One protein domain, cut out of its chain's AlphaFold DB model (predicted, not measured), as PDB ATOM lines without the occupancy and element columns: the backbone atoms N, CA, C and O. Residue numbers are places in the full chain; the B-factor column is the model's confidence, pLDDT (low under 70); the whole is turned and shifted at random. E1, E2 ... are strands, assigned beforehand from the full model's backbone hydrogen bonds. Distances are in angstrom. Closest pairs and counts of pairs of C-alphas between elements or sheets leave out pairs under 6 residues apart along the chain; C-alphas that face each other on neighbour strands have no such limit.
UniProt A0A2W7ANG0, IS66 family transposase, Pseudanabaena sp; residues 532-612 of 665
ATOM      1  N   ALA A 532     -41.832  24.749  45.436       55.34
ATOM      2  CA  ALA A 532     -42.672  25.347  44.391       55.34
ATOM      3  C   ALA A 532     -42.329  24.931  42.942       55.34
ATOM      4  O   ALA A 532     -43.081  25.251  42.024       55.34
ATOM      5  N   LYS A 533     -41.197  24.250  42.704       64.19
ATOM      6  CA  LYS A 533     -40.784  23.772  41.373       64.19
ATOM      7  C   LYS A 533     -40.259  22.341  41.455       64.19
ATOM      8  O   LYS A 533     -39.278  22.078  42.149       64.19
ATOM      9  N   LEU A 534     -40.909  21.441  40.720       68.38
ATOM     10  CA  LEU A 534     -40.470  20.063  40.507       68.38
ATOM     11  C   LEU A 534     -39.565  20.008  39.271       68.38
ATOM     12  O   LEU A 534     -39.865  20.635  38.256       68.38
ATOM     13  N   ASN A 535     -38.465  19.259  39.344       75.25
ATOM     14  CA  ASN A 535     -37.568  19.070  38.202       75.25
ATOM     15  C   ASN A 535     -38.088  17.992  37.252       75.25
ATOM     16  O   ASN A 535     -37.970  18.136  36.036       75.25
ATOM     17  N   ARG A 536     -38.593  16.884  37.805       77.38
ATOM     18  CA  ARG A 536     -39.086  15.724  37.056       77.38
ATOM     19  C   ARG A 536     -40.273  15.106  37.780       77.38
ATOM     20  O   ARG A 536     -40.273  15.030  39.007       77.38
ATOM     21  N   VAL A 537     -41.247  14.642  37.006       80.50
ATOM     22  CA  VAL A 537     -42.369  13.832  37.485       80.50
ATOM     23  C   VAL A 537     -42.210  12.446  36.875       80.50
ATOM     24  O   VAL A 537     -42.055  12.320  35.663       80.50
ATOM     25  N   ILE A 538     -42.162  11.422  37.723       79.50
ATOM     26  CA  ILE A 538     -41.924  10.033  37.336       79.50
ATOM     27  C   ILE A 538     -43.152   9.222  37.739       79.50
ATOM     28  O   ILE A 538     -43.441   9.066  38.926       79.50
ATOM     29  N   GLU A 539     -43.862   8.696  36.750       79.56
ATOM     30  CA  GLU A 539     -44.990   7.795  36.971       79.56
ATOM     31  C   GLU A 539     -44.478   6.365  37.158       79.56
ATOM     32  O   GLU A 539     -43.806   5.799  36.294       79.56
ATOM     33  N   ILE A 540     -44.761   5.790  38.324       79.75
ATOM     34  CA  ILE A 540     -44.460   4.399  38.643       79.75
ATOM     35  C   ILE A 540     -45.736   3.581  38.410       79.75
ATOM     36  O   ILE A 540     -46.772   3.906  39.000       79.75
ATOM     37  N   PRO A 541     -45.666   2.492  37.623       77.69
ATOM     38  CA  PRO A 541     -46.786   1.578  37.462       77.69
ATOM     39  C   PRO A 541     -47.267   1.035  38.810       77.69
ATOM     40  O   PRO A 541     -46.470   0.642  39.670       77.69
ATOM     41  N   ALA A 542     -48.583   1.000  38.998       78.00
ATOM     42  CA  ALA A 542     -49.182   0.419  40.189       78.00
ATOM     43  C   ALA A 542     -48.892  -1.089  40.270       78.00
ATOM     44  O   ALA A 542     -48.758  -1.768  39.255       78.00
ATOM     45  N   LEU A 543     -48.827  -1.632  41.488       78.25
ATOM     46  CA  LEU A 543     -48.649  -3.072  41.672       78.25
ATOM     47  C   LEU A 543     -49.854  -3.835  41.108       78.25
ATOM     48  O   LEU A 543     -50.990  -3.590  41.511       78.25
ATOM     49  N   GLU A 544     -49.590  -4.802  40.234       78.81
ATOM     50  CA  GLU A 544     -50.611  -5.699  39.679       78.81
ATOM     51  C   GLU A 544     -50.962  -6.844  40.636       78.81
ATOM     52  O   GLU A 544     -52.069  -7.373  40.594       78.81
ATOM     53  N   LYS A 545     -50.044  -7.214  41.540       79.56
ATOM     54  CA  LYS A 545     -50.225  -8.306  42.509       79.56
ATOM     55  C   LYS A 545     -49.920  -7.855  43.929       79.56
ATOM     56  O   LYS A 545     -49.029  -7.040  44.178       79.56
ATOM     57  N   CYS A 546     -50.661  -8.397  44.890       76.44
ATOM     58  CA  CYS A 546     -50.442  -8.115  46.303       76.44
ATOM     59  C   CYS A 546     -49.100  -8.694  46.774       76.44
ATOM     60  O   CYS A 546     -48.912  -9.906  46.755       76.44
ATOM     61  N   SER A 547     -48.216  -7.860  47.325       74.25
ATOM     62  CA  SER A 547     -46.906  -8.285  47.849       74.25
ATOM     63  C   SER A 547     -46.961  -9.271  49.030       74.25
ATOM     64  O   SER A 547     -45.929  -9.812  49.416       74.25
ATOM     65  N   LYS A 548     -48.142  -9.516  49.621       74.06
ATOM     66  CA  LYS A 548     -48.327 -10.458  50.741       74.06
ATOM     67  C   LYS A 548     -49.026 -11.763  50.372       74.06
ATOM     68  O   LYS A 548     -48.602 -12.809  50.845       74.06
ATOM     69  N   CYS A 549     -50.109 -11.708  49.597       78.50
ATOM     70  CA  CYS A 549     -50.908 -12.892  49.252       78.50
ATOM     71  C   CYS A 549     -50.887 -13.234  47.755       78.50
ATOM     72  O   CYS A 549     -51.563 -14.166  47.340       78.50
ATOM     73  N   ASN A 550     -50.130 -12.478  46.953       77.25
ATOM     74  CA  ASN A 550     -49.924 -12.664  45.513       77.25
ATOM     75  C   ASN A 550     -51.195 -12.652  44.641       77.25
ATOM     76  O   ASN A 550     -51.162 -13.034  43.476       77.25
ATOM     77  N   THR A 551     -52.318 -12.199  45.195       78.81
ATOM     78  CA  THR A 551     -53.591 -12.056  44.480       78.81
ATOM     79  C   THR A 551     -53.540 -10.874  43.522       78.81
ATOM     80  O   THR A 551     -52.963  -9.836  43.865       78.81
ATOM     81  N   GLU A 552     -54.165 -11.020  42.353       79.69
ATOM     82  CA  GLU A 552     -54.293  -9.947  41.366       79.69
ATOM     83  C   GLU A 552     -55.137  -8.791  41.914       79.69
ATOM     84  O   GLU A 552     -56.215  -8.973  42.484       79.69
ATOM     85  N   LEU A 553     -54.591  -7.584  41.790       75.19
ATOM     86  CA  LEU A 553     -55.172  -6.343  42.276       75.19
ATOM     87  C   LEU A 553     -55.973  -5.708  41.139       75.19
ATOM     88  O   LEU A 553     -55.416  -5.076  40.244       75.19
ATOM     89  N   THR A 554     -57.291  -5.884  41.184       65.62
ATOM     90  CA  THR A 554     -58.223  -5.336  40.190       65.62
ATOM     91  C   THR A 554     -58.457  -3.837  40.392       65.62
ATOM     92  O   THR A 554     -58.667  -3.404  41.526       65.62
ATOM     93  N   ASP A 555     -58.556  -3.075  39.300       62.88
ATOM     94  CA  ASP A 555     -58.739  -1.607  39.305       62.88
ATOM     95  C   ASP A 555     -60.068  -1.132  39.915       62.88
ATOM     96  O   ASP A 555     -60.234   0.030  40.265       62.88
ATOM     97  N   LYS A 556     -61.036  -2.032  40.115       57.09
ATOM     98  CA  LYS A 556     -62.379  -1.665  40.596       57.09
ATOM     99  C   LYS A 556     -62.423  -1.176  42.051       57.09
ATOM    100  O   LYS A 556     -63.445  -0.641  42.464       57.09
ATOM    101  N   ASN A 557     -61.343  -1.333  42.826       53.22
ATOM    102  CA  ASN A 557     -61.319  -1.014  44.254       53.22
ATOM    103  C   ASN A 557     -60.202  -0.011  44.616       53.22
ATOM    104  O   ASN A 557     -59.105  -0.376  45.048       53.22
ATOM    105  N   SER A 558     -60.577   1.273  44.562       56.81
ATOM    106  CA  SER A 558     -59.938   2.468  45.152       56.81
ATOM    107  C   SER A 558     -58.589   2.938  44.585       56.81
ATOM    108  O   SER A 558     -57.549   2.765  45.217       56.81
ATOM    109  N   ASP A 559     -58.645   3.693  43.485       60.09
ATOM    110  CA  ASP A 559     -57.531   4.468  42.922       60.09
ATOM    111  C   ASP A 559     -57.257   5.735  43.741       60.09
ATOM    112  O   ASP A 559     -57.749   6.824  43.445       60.09
ATOM    113  N   LYS A 560     -56.464   5.630  44.810       66.31
ATOM    114  CA  LYS A 560     -55.907   6.841  45.435       66.31
ATOM    115  C   LYS A 560     -54.503   7.066  44.894       66.31
ATOM    116  O   LYS A 560     -53.620   6.235  45.118       66.31
ATOM    117  N   ALA A 561     -54.296   8.199  44.231       75.31
ATOM    118  CA  ALA A 561     -52.962   8.651  43.866       75.31
ATOM    119  C   ALA A 561     -52.097   8.776  45.133       75.31
ATOM    120  O   ALA A 561     -52.542   9.277  46.171       75.31
ATOM    121  N   ILE A 562     -50.871   8.267  45.058       77.81
ATOM    122  CA  ILE A 562     -49.828   8.459  46.054       77.81
ATOM    123  C   ILE A 562     -48.679   9.210  45.391       77.81
ATOM    124  O   ILE A 562     -48.145   8.786  44.370       77.81
ATOM    125  N   GLU A 563     -48.320  10.337  45.992       79.69
ATOM    126  CA  GLU A 563     -47.200  11.166  45.569       79.69
ATOM    127  C   GLU A 563     -46.105  11.140  46.631       79.69
ATOM    128  O   GLU A 563     -46.378  11.213  47.839       79.69
ATOM    129  N   ARG A 564     -44.855  11.075  46.172       78.69
ATOM    130  CA  ARG A 564     -43.679  11.227  47.022       78.69
ATOM    131  C   ARG A 564     -42.626  12.094  46.353       78.69
ATOM    132  O   ARG A 564     -42.182  11.794  45.250       78.69
ATOM    133  N   ILE A 565     -42.182  13.129  47.058       80.31
ATOM    134  CA  ILE A 565     -41.170  14.064  46.565       80.31
ATOM    135  C   ILE A 565     -39.811  13.682  47.155       80.31
ATOM    136  O   ILE A 565     -39.636  13.632  48.380       80.31
ATOM    137  N   PHE A 566     -38.837  13.428  46.282       82.88
ATOM    138  CA  PHE A 566     -37.452  13.161  46.645       82.88
ATOM    139  C   PHE A 566     -36.576  14.374  46.364       82.88
ATOM    140  O   PHE A 566     -36.505  14.855  45.239       82.88
ATOM    141  N   ILE A 567     -35.869  14.830  47.394       83.81
ATOM    142  CA  ILE A 567     -34.864  15.885  47.288       83.81
ATOM    143  C   ILE A 567     -33.492  15.223  47.366       83.81
ATOM    144  O   ILE A 567     -33.161  14.601  48.382       83.81
ATOM    145  N   ASP A 568     -32.698  15.334  46.306       85.25
ATOM    146  CA  ASP A 568     -31.364  14.740  46.232       85.25
ATOM    147  C   ASP A 568     -30.291  15.742  45.783       85.25
ATOM    148  O   ASP A 568     -30.587  16.781  45.194       85.25
ATOM    149  N   VAL A 569     -29.030  15.421  46.065       88.00
ATOM    150  CA  VAL A 569     -27.856  16.127  45.538       88.00
ATOM    151  C   VAL A 569     -27.164  15.203  44.549       88.00
ATOM    152  O   VAL A 569     -26.586  14.187  44.934       88.00
ATOM    153  N   ILE A 570     -27.220  15.554  43.268       85.38
ATOM    154  CA  ILE A 570     -26.569  14.806  42.192       85.38
ATOM    155  C   ILE A 570     -25.168  15.378  41.995       85.38
ATOM    156  O   ILE A 570     -25.009  16.574  41.741       85.38
ATOM    157  N   PHE A 571     -24.154  14.525  42.118       83.00
ATOM    158  CA  PHE A 571     -22.749  14.888  41.932       83.00
ATOM    159  C   PHE A 571     -22.312  14.653  40.482       83.00
ATOM    160  O   PHE A 571     -22.548  13.586  39.921       83.00
ATOM    161  N   PHE A 572     -21.629  15.636  39.902       84.69
ATOM    162  CA  PHE A 572     -20.966  15.579  38.599       84.69
ATOM    163  C   PHE A 572     -19.459  15.793  38.794       84.69
ATOM    164  O   PHE A 572     -19.026  16.205  39.868       84.69
ATOM    165  N   LYS A 573     -18.642  15.564  37.756       78.12
ATOM    166  CA  LYS A 573     -17.174  15.721  37.848       78.12
ATOM    167  C   LYS A 573     -16.737  17.094  38.386       78.12
ATOM    168  O   LYS A 573     -15.771  17.156  39.136       78.12
ATOM    169  N   ASN A 574     -17.476  18.157  38.052       79.00
ATOM    170  CA  ASN A 574     -17.098  19.542  38.355       79.00
ATOM    171  C   ASN A 574     -18.059  20.245  39.333       79.00
ATOM    172  O   ASN A 574     -18.049  21.469  39.424       79.00
ATOM    173  N   GLY A 575     -18.925  19.512  40.042       81.44
ATOM    174  CA  GLY A 575     -19.847  20.139  40.990       81.44
ATOM    175  C   GLY A 575     -20.999  19.248  41.427       81.44
ATOM    176  O   GLY A 575     -21.001  18.039  41.208       81.44
ATOM    177  N   CYS A 576     -22.007  19.849  42.048       85.44
ATOM    178  CA  CYS A 576     -23.234  19.155  42.415       85.44
ATOM    179  C   CYS A 576     -24.457  20.031  42.141       85.44
ATOM    180  O   CYS A 576     -24.365  21.256  42.141       85.44
ATOM    181  N   LYS A 577     -25.600  19.396  41.883       84.62
ATOM    182  CA  LYS A 577     -26.880  20.072  41.658       84.62
ATOM    183  C   LYS A 577     -27.950  19.436  42.534       84.62
ATOM    184  O   LYS A 577     -28.034  18.212  42.626       84.62
ATOM    185  N   LYS A 578     -28.805  20.269  43.123       85.81
ATOM    186  CA  LYS A 578     -30.031  19.828  43.790       85.81
ATOM    187  C   LYS A 578     -31.052  19.332  42.754       85.81
ATOM    188  O   LYS A 578     -31.359  20.056  41.805       85.81
ATOM    189  N   SER A 579     -31.596  18.131  42.949       83.50
ATOM    190  CA  SER A 579     -32.760  17.634  42.207       83.50
ATOM    191  C   SER A 579     -33.964  17.436  43.113       83.50
ATOM    192  O   SER A 579     -33.810  17.006  44.254       83.50
ATOM    193  N   ILE A 580     -35.147  17.765  42.598       84.62
ATOM    194  CA  ILE A 580     -36.432  17.571  43.269       84.62
ATOM    195  C   ILE A 580     -37.322  16.789  42.306       84.62
ATOM    196  O   ILE A 580     -37.841  17.364  41.348       84.62
ATOM    197  N   ASP A 581     -37.470  15.492  42.546       82.44
ATOM    198  CA  ASP A 581     -38.208  14.590  41.663       82.44
ATOM    199  C   ASP A 581     -39.466  14.082  42.385       82.44
ATOM    200  O   ASP A 581     -39.382  13.582  43.511       82.44
ATOM    201  N   ALA A 582     -40.633  14.224  41.756       82.19
ATOM    202  CA  ALA A 582     -41.898  13.696  42.259       82.19
ATOM    203  C   ALA A 582     -42.171  12.324  41.644       82.19
ATOM    204  O   ALA A 582     -42.115  12.158  40.428       82.19
ATOM    205  N   TYR A 583     -42.484  11.347  42.487       80.56
ATOM    206  CA  TYR A 583     -42.878  10.009  42.072       80.56
ATOM    207  C   TYR A 583     -44.364   9.829  42.334       80.56
ATOM    208  O   TYR A 583     -44.809   9.926  43.482       80.56
ATOM    209  N   LEU A 584     -45.106   9.562  41.267       81.62
ATOM    210  CA  LEU A 584     -46.547   9.356  41.286       81.62
ATOM    211  C   LEU A 584     -46.840   7.881  41.049       81.62
ATOM    212  O   LEU A 584     -46.269   7.260  40.161       81.62
ATOM    213  N   SER A 585     -47.720   7.307  41.857       80.94
ATOM    214  CA  SER A 585     -48.223   5.946  41.678       80.94
ATOM    215  C   SER A 585     -49.673   5.897  42.139       80.94
ATOM    216  O   SER A 585     -50.171   6.816  42.789       80.94
ATOM    217  N   GLN A 586     -50.357   4.795  41.870       79.75
ATOM    218  CA  GLN A 586     -51.646   4.493  42.486       79.75
ATOM    219  C   GLN A 586     -51.467   3.410  43.552       79.75
ATOM    220  O   GLN A 586     -50.607   2.531  43.422       79.75
ATOM    221  N   LYS A 587     -52.257   3.482  44.628       78.56
ATOM    222  CA  LYS A 587     -52.368   2.392  45.604       78.56
ATOM    223  C   LYS A 587     -53.624   1.582  45.312       78.56
ATOM    224  O   LYS A 587     -54.701   2.161  45.269       78.56
ATOM    225  N   LYS A 588     -53.499   0.262  45.171       78.88
ATOM    226  CA  LYS A 588     -54.635  -0.645  44.935       78.88
ATOM    227  C   LYS A 588     -55.005  -1.384  46.215       78.88
ATOM    228  O   LYS A 588     -54.123  -1.754  46.992       78.88
ATOM    229  N   TYR A 589     -56.291  -1.603  46.476       78.94
ATOM    230  CA  TYR A 589     -56.726  -2.313  47.681       78.94
ATOM    231  C   TYR A 589     -56.760  -3.829  47.468       78.94
ATOM    232  O   TYR A 589     -57.404  -4.321  46.547       78.94
ATOM    233  N   CYS A 590     -56.105  -4.583  48.354       78.00
ATOM    234  CA  CYS A 590     -56.201  -6.038  48.363       78.00
ATOM    235  C   CYS A 590     -57.404  -6.490  49.214       78.00
ATOM    236  O   CYS A 590     -57.381  -6.270  50.432       78.00
ATOM    237  N   PRO A 591     -58.411  -7.175  48.635       74.12
ATOM    238  CA  PRO A 591     -59.602  -7.605  49.370       74.12
ATOM    239  C   PRO A 591     -59.304  -8.707  50.398       74.12
ATOM    240  O   PRO A 591     -59.935  -8.748  51.451       74.12
ATOM    241  N   ILE A 592     -58.301  -9.556  50.145       77.31
ATOM    242  CA  ILE A 592     -57.926 -10.670  51.034       77.31
ATOM    243  C   ILE A 592     -57.125 -10.164  52.237       77.31
ATOM    244  O   ILE A 592     -57.465 -10.433  53.386       77.31
ATOM    245  N   CYS A 593     -56.071  -9.382  51.993       76.44
ATOM    246  CA  CYS A 593     -55.233  -8.828  53.063       76.44
ATOM    247  C   CYS A 593     -55.854  -7.616  53.768       76.44
ATOM    248  O   CYS A 593     -55.292  -7.146  54.761       76.44
ATOM    249  N   LYS A 594     -56.963  -7.085  53.238       77.75
ATOM    250  CA  LYS A 594     -57.651  -5.876  53.704       77.75
ATOM    251  C   LYS A 594     -56.716  -4.668  53.877       77.75
ATOM    252  O   LYS A 594     -56.833  -3.903  54.833       77.75
ATOM    253  N   ARG A 595     -55.740  -4.506  52.975       76.50
ATOM    254  CA  ARG A 595     -54.714  -3.444  53.016       76.50
ATOM    255  C   ARG A 595     -54.473  -2.867  51.626       76.50
ATOM    256  O   ARG A 595     -54.584  -3.579  50.632       76.50
ATOM    257  N   TYR A 596     -54.089  -1.594  51.579       77.94
ATOM    258  CA  TYR A 596     -53.608  -0.958  50.355       77.94
ATOM    259  C   TYR A 596     -52.195  -1.440  50.021       77.94
ATOM    260  O   TYR A 596     -51.310  -1.422  50.877       77.94
ATOM    261  N   CYS A 597     -52.010  -1.849  48.774       74.38
ATOM    262  CA  CYS A 597     -50.743  -2.227  48.174       74.38
ATOM    263  C   CYS A 597     -50.245  -1.085  47.290       74.38
ATOM    264  O   CYS A 597     -51.005  -0.490  46.528       74.38
ATOM    265  N   PHE A 598     -48.962  -0.784  47.404       79.00
ATOM    266  CA  PHE A 598     -48.259   0.223  46.620       79.00
ATOM    267  C   PHE A 598     -46.780  -0.180  46.529       79.00
ATOM    268  O   PHE A 598     -46.330  -0.962  47.374       79.00
ATOM    269  N   PRO A 599     -46.031   0.314  45.529       75.25
ATOM    270  CA  PRO A 599     -44.629  -0.051  45.338       75.25
ATOM    271  C   PRO A 599     -43.761   0.205  46.579       75.25
ATOM    272  O   PRO A 599     -44.012   1.138  47.347       75.25
ATOM    273  N   ASP A 600     -42.689  -0.577  46.739       71.12
ATOM    274  CA  ASP A 600     -41.824  -0.543  47.929       71.12
ATOM    275  C   ASP A 600     -41.224   0.838  48.226       71.12
ATOM    276  O   ASP A 600     -40.992   1.190  49.386       71.12
ATOM    277  N   LEU A 601     -41.046   1.666  47.193       69.81
ATOM    278  CA  LEU A 601     -40.595   3.053  47.318       69.81
ATOM    279  C   LEU A 601     -41.480   3.888  48.265       69.81
ATOM    280  O   LEU A 601     -41.030   4.896  48.811       69.81
ATOM    281  N   PHE A 602     -42.723   3.467  48.514       72.06
ATOM    282  CA  PHE A 602     -43.683   4.144  49.382       72.06
ATOM    283  C   PHE A 602     -43.865   3.468  50.767       72.06
ATOM    284  O   PHE A 602     -44.598   4.003  51.594       72.06
ATOM    285  N   LEU A 603     -43.176   2.352  51.074       61.16
ATOM    286  CA  LEU A 603     -43.383   1.540  52.301       61.16
ATOM    287  C   LEU A 603     -42.899   2.163  53.618       61.16
ATOM    288  O   LEU A 603     -43.487   1.879  54.660       61.16
ATOM    289  N   GLU A 604     -41.835   2.971  53.615       54.69
ATOM    290  CA  GLU A 604     -41.047   3.141  54.850       54.69
ATOM    291  C   GLU A 604     -41.087   4.505  55.557       54.69
ATOM    292  O   GLU A 604     -40.418   4.647  56.578       54.69
ATOM    293  N   GLN A 605     -41.822   5.530  55.107       55.16
ATOM    294  CA  GLN A 605     -41.797   6.828  55.815       55.16
ATOM    295  C   GLN A 605     -43.157   7.521  55.795       55.16
ATOM    296  O   GLN A 605     -43.799   7.622  54.758       55.16
ATOM    297  N   THR A 606     -43.579   8.017  56.958       49.41
ATOM    298  CA  THR A 606     -44.876   8.668  57.205       49.41
ATOM    299  C   THR A 606     -44.992  10.077  56.608       49.41
ATOM    300  O   THR A 606     -45.991  10.753  56.834       49.41
ATOM    301  N   THR A 607     -43.988  10.544  55.861       59.09
ATOM    302  CA  THR A 607     -43.902  11.913  55.341       59.09
ATOM    303  C   THR A 607     -43.844  11.930  53.816       59.09
ATOM    304  O   THR A 607     -43.073  11.183  53.219       59.09
ATOM    305  N   HIS A 608     -44.587  12.852  53.193       62.66
ATOM    306  CA  HIS A 608     -44.597  13.090  51.738       62.66
ATOM    307  C   HIS A 608     -43.222  13.453  51.144       62.66
ATOM    308  O   HIS A 608     -42.999  13.292  49.945       62.66
ATOM    309  N   PHE A 609     -42.285  13.903  51.985       69.38
ATOM    310  CA  PHE A 609     -40.933  14.297  51.597       69.38
ATOM    311  C   PHE A 609     -39.900  13.254  52.000       69.38
ATOM    312  O   PHE A 609     -39.960  12.673  53.087       69.38
ATOM    313  N   SER A 610     -38.907  13.037  51.143       76.00
ATOM    314  CA  SER A 610     -37.785  12.144  51.415       76.00
ATOM    315  C   SER A 610     -36.482  12.687  50.854       76.00
ATOM    316  O   SER A 610     -36.453  13.323  49.808       76.00
ATOM    317  N   PHE A 611     -35.381  12.410  51.551       83.31
ATOM    318  CA  PHE A 611     -34.049  12.724  51.047       83.31
ATOM    319  C   PHE A 611     -33.464  11.544  50.284       83.31
ATOM    320  O   PHE A 611     -33.455  10.408  50.785       83.31
ATOM    321  N   GLY A 612     -32.964  11.837  49.088       80.81
ATOM    322  CA  GLY A 612     -32.259  10.893  48.236       80.81
ATOM    323  C   GLY A 612     -30.889  10.498  48.790       80.81
ATOM    324  O   GLY A 612     -30.469  10.908  49.881       80.81
TER     325      GLY A 612
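What this domain is: This is residues 532 to 612 of the 665 residues of the protein "IS66 family transposase" of Pseudanabaena sp (UniProt A0A2W7ANG0). Picture a long, strongly twisted hairpin of two strands, E2 and E3, that makes most of the length of a rod; its tip, residues 571 to 576, sticks out free at one end, and the tight turn from E3 to E4 lies at the other. Three short strands widen the hairpin into a branched sheet: E1 and E4 add to E3 on one side, and E5 adds to E2 on the other. The printed part has 81 residues, with no named helix and five named strands, E1 to E5 in chain order; the class is all strand, with 39 residues, under half, in named strands. The sheet is mixed, and E2, E3 and E4 form a meander, each strand the antiparallel neighbour of the one before. The whole is loose, with a radius of gyration of the C-alphas of 15.5 A and spans of 52 by 22 by 20 A.

Where its parts are: Find C-alpha 575 at (-19.847, 20.139, 40.990), where E3 begins; it runs through residues 575 to 590, 45.4 A, to C-alpha 590 at (-56.201, -6.038, 48.363). Before it, E2 takes residues 560 to 572, 36.7 A, from C-alpha 560 at (-55.907, 6.841, 45.435). E1 is residues 536 to 539, E4 residues 595 to 597, and E5 residues 609 to 611.

How they stand to each other: Look first at the hairpin of E2 and E3, antiparallel at 158 degrees: N 566 and O 581 are 2.8 A apart and N 577 and O 570 are 2.9 A apart, both within hydrogen-bond range. E3 has staggered pairing on its other side: E1 is beside residues 581 to 584 and E4 beside residues 587 to 590. E1 is parallel to E3 at 23 degrees, with N 538 and O 582 2.8 A apart. E4 forms a hairpin with E3, antiparallel at 134 degrees, with N 597 and O 588 2.8 A apart. On the side of E2 away from E3, E5 is parallel to E2 at 27 degrees, with N 610 and O 565 2.9 A apart. E1, E4 and E5 are edge strands; E1 and E5 are apart, and so are E1 and E4.

The domain as a whole: The C-alphas of Asn 574 and Ile 592 are the two farthest apart, at 52.3 A. The printed part has no cut. The links from E1 to E2, 20 residues, and from E4 to E5, 11 residues, are long. The mean pLDDT of the printed part is 75.2; look for values under 70 at residues 532 to 534, 554 to 560, 601 and 603 to 609.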